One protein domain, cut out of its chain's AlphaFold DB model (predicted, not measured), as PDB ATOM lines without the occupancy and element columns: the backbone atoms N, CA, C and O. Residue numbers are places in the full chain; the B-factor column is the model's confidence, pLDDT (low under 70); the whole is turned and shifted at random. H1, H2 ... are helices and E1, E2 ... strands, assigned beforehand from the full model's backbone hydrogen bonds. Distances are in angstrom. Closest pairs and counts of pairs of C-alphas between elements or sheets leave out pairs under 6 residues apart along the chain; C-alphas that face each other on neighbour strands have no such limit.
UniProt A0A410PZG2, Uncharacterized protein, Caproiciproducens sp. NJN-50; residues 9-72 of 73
ATOM      1  N   THR A   9     116.952 273.768 311.367       95.94
ATOM      2  CA  THR A   9     117.908 273.091 310.483       95.94
ATOM      3  C   THR A   9     117.894 271.597 310.778       95.94
ATOM      4  O   THR A   9     118.031 271.193 311.930       95.94
ATOM      5  N   GLY A  10     117.707 270.782 309.746       95.69
ATOM      6  CA  GLY A  10     117.912 269.342 309.777       95.69
ATOM      7  C   GLY A  10     119.232 268.972 309.114       95.69
ATOM      8  O   GLY A  10     119.615 269.545 308.094       95.69
ATOM      9  N   GLU A  11     119.907 267.986 309.683       95.94
ATOM     10  CA  GLU A  11     121.193 267.489 309.212       95.94
ATOM     11  C   GLU A  11     121.048 266.034 308.773       95.94
ATOM     12  O   GLU A  11     120.424 265.220 309.456       95.94
ATOM     13  N   SER A  12     121.630 265.696 307.625       93.38
ATOM     14  CA  SER A  12     121.710 264.316 307.150       93.38
ATOM     15  C   SER A  12     123.158 263.870 307.053       93.38
ATOM     16  O   SER A  12     124.017 264.577 306.517       93.38
ATOM     17  N   TYR A  13     123.404 262.671 307.561       90.94
ATOM     18  CA  TYR A  13     124.728 262.091 307.693       90.94
ATOM     19  C   TYR A  13     124.847 260.848 306.815       90.94
ATOM     20  O   TYR A  13     123.887 260.092 306.655       90.94
ATOM     21  N   SER A  14     126.035 260.615 306.269       89.75
ATOM     22  CA  SER A  14     126.401 259.364 305.606       89.75
ATOM     23  C   SER A  14     127.478 258.651 306.408       89.75
ATOM     24  O   SER A  14     128.469 259.273 306.787       89.75
ATOM     25  N   ALA A  15     127.294 257.353 306.641       90.12
ATOM     26  CA  ALA A  15     128.343 256.508 307.195       90.12
ATOM     27  C   ALA A  15     129.369 256.162 306.106       90.12
ATOM     28  O   ALA A  15     128.990 255.857 304.973       90.12
ATOM     29  N   ASP A  16     130.650 256.179 306.453       86.00
ATOM     30  CA  ASP A  16     131.704 255.598 305.628       86.00
ATOM     31  C   ASP A  16     131.959 254.122 305.991       86.00
ATOM     32  O   ASP A  16     131.407 253.574 306.949       86.00
ATOM     33  N   GLY A  17     132.822 253.457 305.218       84.38
ATOM     34  CA  GLY A  17     133.196 252.058 305.456       84.38
ATOM     35  C   GLY A  17     133.976 251.810 306.757       84.38
ATOM     36  O   GLY A  17     134.196 250.654 307.107       84.38
ATOM     37  N   SER A  18     134.389 252.865 307.471       89.69
ATOM     38  CA  SER A  18     135.048 252.785 308.781       89.69
ATOM     39  C   SER A  18     134.066 252.877 309.957       89.69
ATOM     40  O   SER A  18     134.459 252.653 311.099       89.69
ATOM     41  N   GLY A  19     132.791 253.188 309.688       88.06
ATOM     42  CA  GLY A  19     131.775 253.452 310.710       88.06
ATOM     43  C   GLY A  19     131.749 254.904 311.199       88.06
ATOM     44  O   GLY A  19     131.027 255.211 312.148       88.06
ATOM     45  N   THR A  20     132.505 255.800 310.560       89.50
ATOM     46  CA  THR A  20     132.468 257.240 310.835       89.50
ATOM     47  C   THR A  20     131.304 257.873 310.077       89.50
ATOM     48  O   THR A  20     131.025 257.511 308.936       89.50
ATOM     49  N   TYR A  21     130.623 258.836 310.700       88.81
ATOM     50  CA  TYR A  21     129.531 259.579 310.077       88.81
ATOM     51  C   TYR A  21     130.008 260.955 309.633       88.81
ATOM     52  O   TYR A  21     130.550 261.720 310.430       88.81
ATOM     53  N   HIS A  22     129.753 261.283 308.371       87.50
ATOM     54  CA  HIS A  22     130.075 262.576 307.778       87.50
ATOM     55  C   HIS A  22     128.789 263.324 307.454       87.50
ATOM     56  O   HIS A  22     127.859 262.748 306.884       87.50
ATOM     57  N   LEU A  23     128.731 264.602 307.825       89.56
ATOM     58  CA  LEU A  23     127.622 265.478 307.453       89.56
ATOM     59  C   LEU A  23     127.608 265.643 305.931       89.56
ATOM     60  O   LEU A  23     128.602 266.064 305.345       89.56
ATOM     61  N   ARG A  24     126.477 265.322 305.302       90.25
ATOM     62  CA  ARG A  24     126.302 265.366 303.845       90.25
ATOM     63  C   ARG A  24     125.449 266.542 303.400       90.25
ATOM     64  O   ARG A  24     125.697 267.132 302.353       90.25
ATOM     65  N   ARG A  25     124.394 266.855 304.148       92.50
ATOM     66  CA  ARG A  25     123.440 267.900 303.762       92.50
ATOM     67  C   ARG A  25     122.857 268.556 304.993       92.50
ATOM     68  O   ARG A  25     122.399 267.855 305.896       92.50
ATOM     69  N   GLU A  26     122.826 269.876 304.963       95.62
ATOM     70  CA  GLU A  26     122.048 270.708 305.871       95.62
ATOM     71  C   GLU A  26     120.823 271.221 305.114       95.62
ATOM     72  O   GLU A  26     120.944 271.789 304.023       95.62
ATOM     73  N   THR A  27     119.642 271.023 305.684       96.31
ATOM     74  CA  THR A  27     118.369 271.462 305.115       96.31
ATOM     75  C   THR A  27     117.660 272.356 306.117       96.31
ATOM     76  O   THR A  27     117.436 271.967 307.257       96.31
ATOM     77  N   MET A  28     117.280 273.557 305.700       96.12
ATOM     78  CA  MET A  28     116.442 274.442 306.498       96.12
ATOM     79  C   MET A  28     114.980 274.165 306.177       96.12
ATOM     80  O   MET A  28     114.584 274.138 305.009       96.12
ATOM     81  N   PHE A  29     114.189 274.001 307.227       94.12
ATOM     82  CA  PHE A  29     112.757 273.782 307.161       94.12
ATOM     83  C   PHE A  29     112.007 274.987 307.717       94.12
ATOM     84  O   PHE A  29     112.491 275.684 308.609       94.12
ATOM     85  N   GLU A  30     110.810 275.220 307.196       92.25
ATOM     86  CA  GLU A  30     109.881 276.246 307.658       92.25
ATOM     87  C   GLU A  30     108.492 275.633 307.861       92.25
ATOM     88  O   GLU A  30     108.075 274.778 307.077       92.25
ATOM     89  N   SER A  31     107.771 276.063 308.899       89.38
ATOM     90  CA  SER A  31     106.375 275.668 309.125       89.38
ATOM     91  C   SER A  31     105.503 276.054 307.925       89.38
ATOM     92  O   SER A  31     105.473 277.224 307.534       89.38
ATOM     93  N   ALA A  32     104.790 275.090 307.342       77.44
ATOM     94  CA  ALA A  32     104.040 275.281 306.100       77.44
ATOM     95  C   ALA A  32     102.743 276.101 306.271       77.44
ATOM     96  O   ALA A  32     102.235 276.639 305.287       77.44
ATOM     97  N   SER A  33     102.216 276.243 307.495       70.00
ATOM     98  CA  SER A  33     101.020 277.047 307.776       70.00
ATOM     99  C   SER A  33     100.995 277.619 309.203       70.00
ATOM    100  O   SER A  33     101.707 277.147 310.083       70.00
ATOM    101  N   ASP A  34     100.156 278.642 309.418       64.25
ATOM    102  CA  ASP A  34      99.797 279.185 310.744       64.25
ATOM    103  C   ASP A  34      98.739 278.323 311.477       64.25
ATOM    104  O   ASP A  34      98.317 278.658 312.586       64.25
ATOM    105  N   SER A  35      98.264 277.245 310.845       59.06
ATOM    106  CA  SER A  35      97.250 276.323 311.370       59.06
ATOM    107  C   SER A  35      97.889 275.064 311.956       59.06
ATOM    108  O   SER A  35      99.003 274.726 311.581       59.06
ATOM    109  N   GLU A  36      97.174 274.388 312.862       59.56
ATOM    110  CA  GLU A  36      97.571 273.228 313.691       59.56
ATOM    111  C   GLU A  36      97.985 271.953 312.911       59.56
ATOM    112  O   GLU A  36      97.487 270.859 313.167       59.56
ATOM    113  N   GLY A  37      98.877 272.068 311.933       62.97
ATOM    114  CA  GLY A  37      99.508 270.951 311.247       62.97
ATOM    115  C   GLY A  37     101.011 270.969 311.490       62.97
ATOM    116  O   GLY A  37     101.664 271.976 311.225       62.97
ATOM    117  N   ASP A  38     101.563 269.837 311.933       72.12
ATOM    118  CA  ASP A  38     103.009 269.592 312.085       72.12
ATOM    119  C   ASP A  38     103.717 269.424 310.720       72.12
ATOM    120  O   ASP A  38     104.588 268.571 310.540       72.12
ATOM    121  N   GLU A  39     103.321 270.206 309.712       87.25
ATOM    122  CA  GLU A  39     103.898 270.138 308.375       87.25
ATOM    123  C   GLU A  39     105.024 271.161 308.211       87.25
ATOM    124  O   GLU A  39     104.859 272.374 308.395       87.25
ATOM    125  N   PHE A  40     106.180 270.649 307.803       89.62
ATOM    126  CA  PHE A  40     107.378 271.421 307.532       89.62
ATOM    127  C   PHE A  40     107.775 271.272 306.072       89.62
ATOM    128  O   PHE A  40     107.868 270.161 305.552       89.62
ATOM    129  N   ARG A  41     108.067 272.398 305.421       91.00
ATOM    130  CA  ARG A  41     108.583 272.427 304.051       91.00
ATOM    131  C   ARG A  41     110.060 272.785 304.039       91.00
ATOM    132  O   ARG A  41     110.504 273.630 304.815       91.00
ATOM    133  N   GLU A  42     110.813 272.169 303.138       93.25
ATOM    134  CA  GLU A  42     112.189 272.575 302.846       93.25
ATOM    135  C   GLU A  42     112.186 273.977 302.212       93.25
ATOM    136  O   GLU A  42     111.479 274.223 301.235       93.25
ATOM    137  N   VAL A  43     112.979 274.897 302.768       94.12
ATOM    138  CA  VAL A  43     113.169 276.255 302.222       94.12
ATOM    139  C   VAL A  43     114.548 276.464 301.612       94.12
ATOM    140  O   VAL A  43     114.711 277.297 300.725       94.12
ATOM    141  N   SER A  44     115.547 275.709 302.059       94.19
ATOM    142  CA  SER A  44     116.861 275.682 301.429       94.19
ATOM    143  C   SER A  44     117.591 274.413 301.811       94.19
ATOM    144  O   SER A  44     117.448 273.944 302.939       94.19
ATOM    145  N   SER A  45     118.476 273.948 300.947       93.56
ATOM    146  CA  SER A  45     119.446 272.933 301.320       93.56
ATOM    147  C   SER A  45     120.820 273.237 300.764       93.56
ATOM    148  O   SER A  45     120.978 273.895 299.734       93.56
ATOM    149  N   ARG A  46     121.822 272.750 301.485       92.31
ATOM    150  CA  ARG A  46     123.224 272.842 301.121       92.31
ATOM    151  C   ARG A  46     123.860 271.477 301.291       92.31
ATOM    152  O   ARG A  46     123.810 270.899 302.374       92.31
ATOM    153  N   GLU A  47     124.478 270.984 300.226       90.75
ATOM    154  CA  GLU A  47     125.380 269.844 300.335       90.75
ATOM    155  C   GLU A  47     126.690 270.292 300.991       90.75
ATOM    156  O   GLU A  47     127.287 271.314 300.632       90.75
ATOM    157  N   VAL A  48     127.106 269.527 301.990       86.25
ATOM    158  CA  VAL A  48     128.378 269.670 302.681       86.25
ATOM    159  C   VAL A  48     129.314 268.652 302.049       86.25
ATOM    160  O   VAL A  48     129.082 267.448 302.120       86.25
ATOM    161  N   MET A  49     130.342 269.149 301.367       81.62
ATOM    162  CA  MET A  49     131.372 268.286 300.798       81.62
ATOM    163  C   MET A  49     132.284 267.776 301.907       81.62
ATOM    164  O   MET A  49     132.572 268.498 302.867       81.62
ATOM    165  N   SER A  50     132.803 266.561 301.738       79.38
ATOM    166  CA  SER A  50     133.871 266.080 302.607       79.38
ATOM    167  C   SER A  50     135.113 266.970 302.472       79.38
ATOM    168  O   SER A  50     135.365 267.588 301.431       79.38
ATOM    169  N   ARG A  51     135.936 267.020 303.527       79.06
ATOM    170  CA  ARG A  51     137.198 267.778 303.507       79.06
ATOM    171  C   ARG A  51     138.122 267.318 302.375       79.06
ATOM    172  O   ARG A  51     138.790 268.144 301.763       79.06
ATOM    173  N   GLU A  52     138.154 266.020 302.092       80.75
ATOM    174  CA  GLU A  52     138.964 265.445 301.015       80.75
ATOM    175  C   GLU A  52     138.481 265.895 299.633       80.75
ATOM    176  O   GLU A  52     139.287 266.330 298.809       80.75
ATOM    177  N   GLU A  53     137.170 265.871 299.382       81.94
ATOM    178  CA  GLU A  53     136.604 266.354 298.118       81.94
ATOM    179  C   GLU A  53     136.800 267.856 297.934       81.94
ATOM    180  O   GLU A  53     137.092 268.298 296.821       81.94
ATOM    181  N   GLN A  54     136.685 268.629 299.016       84.31
ATOM    182  CA  GLN A  54     136.964 270.059 298.995       84.31
ATOM    183  C   GLN A  54     138.424 270.332 298.619       84.31
ATOM    184  O   GLN A  54     138.683 271.098 297.694       84.31
ATOM    185  N   LEU A  55     139.373 269.646 299.263       87.81
ATOM    186  CA  LEU A  55     140.800 269.766 298.950       87.81
ATOM    187  C   LEU A  55     141.115 269.346 297.512       87.81
ATOM    188  O   LEU A  55     141.914 270.002 296.841       87.81
ATOM    189  N   ARG A  56     140.477 268.282 297.013       88.62
ATOM    190  CA  ARG A  56     140.619 267.854 295.616       88.62
ATOM    191  C   ARG A  56     140.149 268.947 294.657       88.62
ATOM    192  O   ARG A  56     140.897 269.309 293.753       88.62
ATOM    193  N   GLN A  57     138.957 269.508 294.875       88.25
ATOM    194  CA  GLN A  57     138.450 270.604 294.042       88.25
ATOM    195  C   GLN A  57     139.348 271.841 294.101       88.25
ATOM    196  O   GLN A  57     139.584 272.468 293.070       88.25
ATOM    197  N   ASP A  58     139.855 272.197 295.279       91.31
ATOM    198  CA  ASP A  58     140.735 273.353 295.434       91.31
ATOM    199  C   ASP A  58     142.076 273.135 294.725       91.31
ATOM    200  O   ASP A  58     142.556 274.031 294.034       91.31
ATOM    201  N   THR A  59     142.626 271.919 294.777       92.56
ATOM    202  CA  THR A  59     143.835 271.549 294.023       92.56
ATOM    203  C   THR A  59     143.602 271.654 292.513       92.56
ATOM    204  O   THR A  59     144.423 272.215 291.789       92.56
ATOM    205  N   GLU A  60     142.455 271.182 292.020       91.88
ATOM    206  CA  GLU A  60     142.074 271.309 290.608       91.88
ATOM    207  C   GLU A  60     141.825 272.765 290.183       91.88
ATOM    208  O   GLU A  60     142.086 273.132 289.034       91.88
ATOM    209  N   ARG A  61     141.296 273.611 291.077       90.44
ATOM    210  CA  ARG A  61     141.145 275.054 290.826       90.44
ATOM    211  C   ARG A  61     142.501 275.735 290.735       90.44
ATOM    212  O   ARG A  61     142.718 276.471 289.776       90.44
ATOM    213  N   LEU A  62     143.403 275.461 291.674       92.31
ATOM    214  CA  LEU A  62     144.758 276.013 291.666       92.31
ATOM    215  C   LEU A  62     145.509 275.599 290.400       92.31
ATOM    216  O   LEU A  62     145.996 276.464 289.680       92.31
ATOM    217  N   GLY A  63     145.488 274.313 290.043       91.31
ATOM    218  CA  GLY A  63     146.154 273.833 288.831       91.31
ATOM    219  C   GLY A  63     145.586 274.423 287.533       91.31
ATOM    220  O   GLY A  63     146.317 274.565 286.553       91.31
ATOM    221  N   ARG A  64     144.297 274.789 287.494       87.69
ATOM    222  CA  ARG A  64     143.711 275.532 286.362       87.69
ATOM    223  C   ARG A  64     144.149 276.991 286.349       87.69
ATOM    224  O   ARG A  64     144.606 277.455 285.309       87.69
ATOM    225  N   ALA A  65     144.076 277.671 287.491       87.75
ATOM    226  CA  ALA A  65     144.500 279.062 287.621       87.75
ATOM    227  C   ALA A  65     145.982 279.242 287.254       87.75
ATOM    228  O   ALA A  65     146.328 280.176 286.540       87.75
ATOM    229  N   GLU A  66     146.851 278.313 287.660       87.06
ATOM    230  CA  GLU A  66     148.271 278.312 287.293       87.06
ATOM    231  C   GLU A  66     148.484 278.184 285.779       87.06
ATOM    232  O   GLU A  66     149.339 278.866 285.218       87.06
ATOM    233  N   ARG A  67     147.695 277.349 285.090       86.19
ATOM    234  CA  ARG A  67     147.772 277.196 283.626       86.19
ATOM    235  C   ARG A  67     147.241 278.415 282.883       86.19
ATOM    236  O   ARG A  67     147.826 278.797 281.876       86.19
ATOM    237  N   GLU A  68     146.149 279.006 283.356       82.81
ATOM    238  CA  GLU A  68     145.592 280.240 282.790       82.81
ATOM    239  C   GLU A  68     146.569 281.407 282.959       82.81
ATOM    240  O   GLU A  68     146.802 282.157 282.014       82.81
ATOM    241  N   PHE A  69     147.210 281.508 284.126       77.56
ATOM    242  CA  PHE A  69     148.221 282.525 284.400       77.56
ATOM    243  C   PHE A  69     149.509 282.299 283.597       77.56
ATOM    244  O   PHE A  69     150.072 283.247 283.068       77.56
ATOM    245  N   ALA A  70     149.956 281.049 283.432       75.00
ATOM    246  CA  ALA A  70     151.112 280.717 282.592       75.00
ATOM    247  C   ALA A  70     150.834 280.853 281.079       75.00
ATOM    248  O   ALA A  70     151.772 280.951 280.290       75.00
ATOM    249  N   GLY A  71     149.563 280.832 280.668       65.12
ATOM    250  CA  GLY A  71     149.114 281.030 279.287       65.12
ATOM    251  C   GLY A  71     148.855 282.492 278.907       65.12
ATOM    252  O   GLY A  71     148.628 282.775 277.731       65.12
ATOM    253  N   HIS A  72     148.903 283.411 279.873       53.78
ATOM    254  CA  HIS A  72     148.847 284.850 279.645       53.78
ATOM    255  C   HIS A  72     150.268 285.440 279.728       53.78
ATOM    256  O   HIS A  72     150.814 285.511 280.827       53.78
TER     257      HIS A  72
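AT A GLANCE: This is residues 9 to 72 of the 73 residues of an uncharacterized protein of Caproiciproducens sp. NJN-50 (UniProt A0A410PZG2). A narrow, strongly twisted ribbon of three strands, E1, E2 and E3, makes the body, and a single helix, H1, leads away from it as an arm, with residues 52 to 72 sticking out free. The sheet is a meander, each strand the antiparallel neighbour of the one before, in the order E1, E2, E3. The 64 printed residues hold three named strands and then one named helix, a mixed class. The whole is extended and flat, with a radius of gyration of the C-alphas of 19.2 A and spans of 62 by 36 by 10 A.

IN THESE COORDINATES: Start with E2, residues 21 to 31, which runs 28.2 A and bends by 59 degrees at residue 24. Find C-alpha 9 at (117.908, 273.091, 310.483), where E1, residues 9 to 15, begins. E3, residues 40 to 47, bends by 63 degrees at residue 43. H1, residues 51 to 70, runs 28.3 A to C-alpha 70 at (151.112, 280.717, 282.592).

HOW THE PARTS SIT: Look first at the inner strand, E2. E1 and E2 form an antiparallel hairpin at 156 degrees, with N 10 and O 27 2.8 A apart, within hydrogen-bond range. E2 and E3 form another at 146 degrees, with N 28 and O 44 2.8 A apart, also within range. The edge strands are E1 and E3. H1 is not on the sheet and is apart from E1 and E2. In H1 every O i to N i+4 pair is within hydrogen-bond range.

THE WHOLE: The farthest C-alphas, those of Glu 36 and His 72, are 62.6 A apart. Without residues 52 to 72, the body spans 44 by 17 by 9 A. The links E1 to E2 and E3 to H1 are tight, and E2 to E3 is short. The printed part has no cut. Its mean pLDDT is 85.7, with residues 34 to 37 and 71 to 72 under 70.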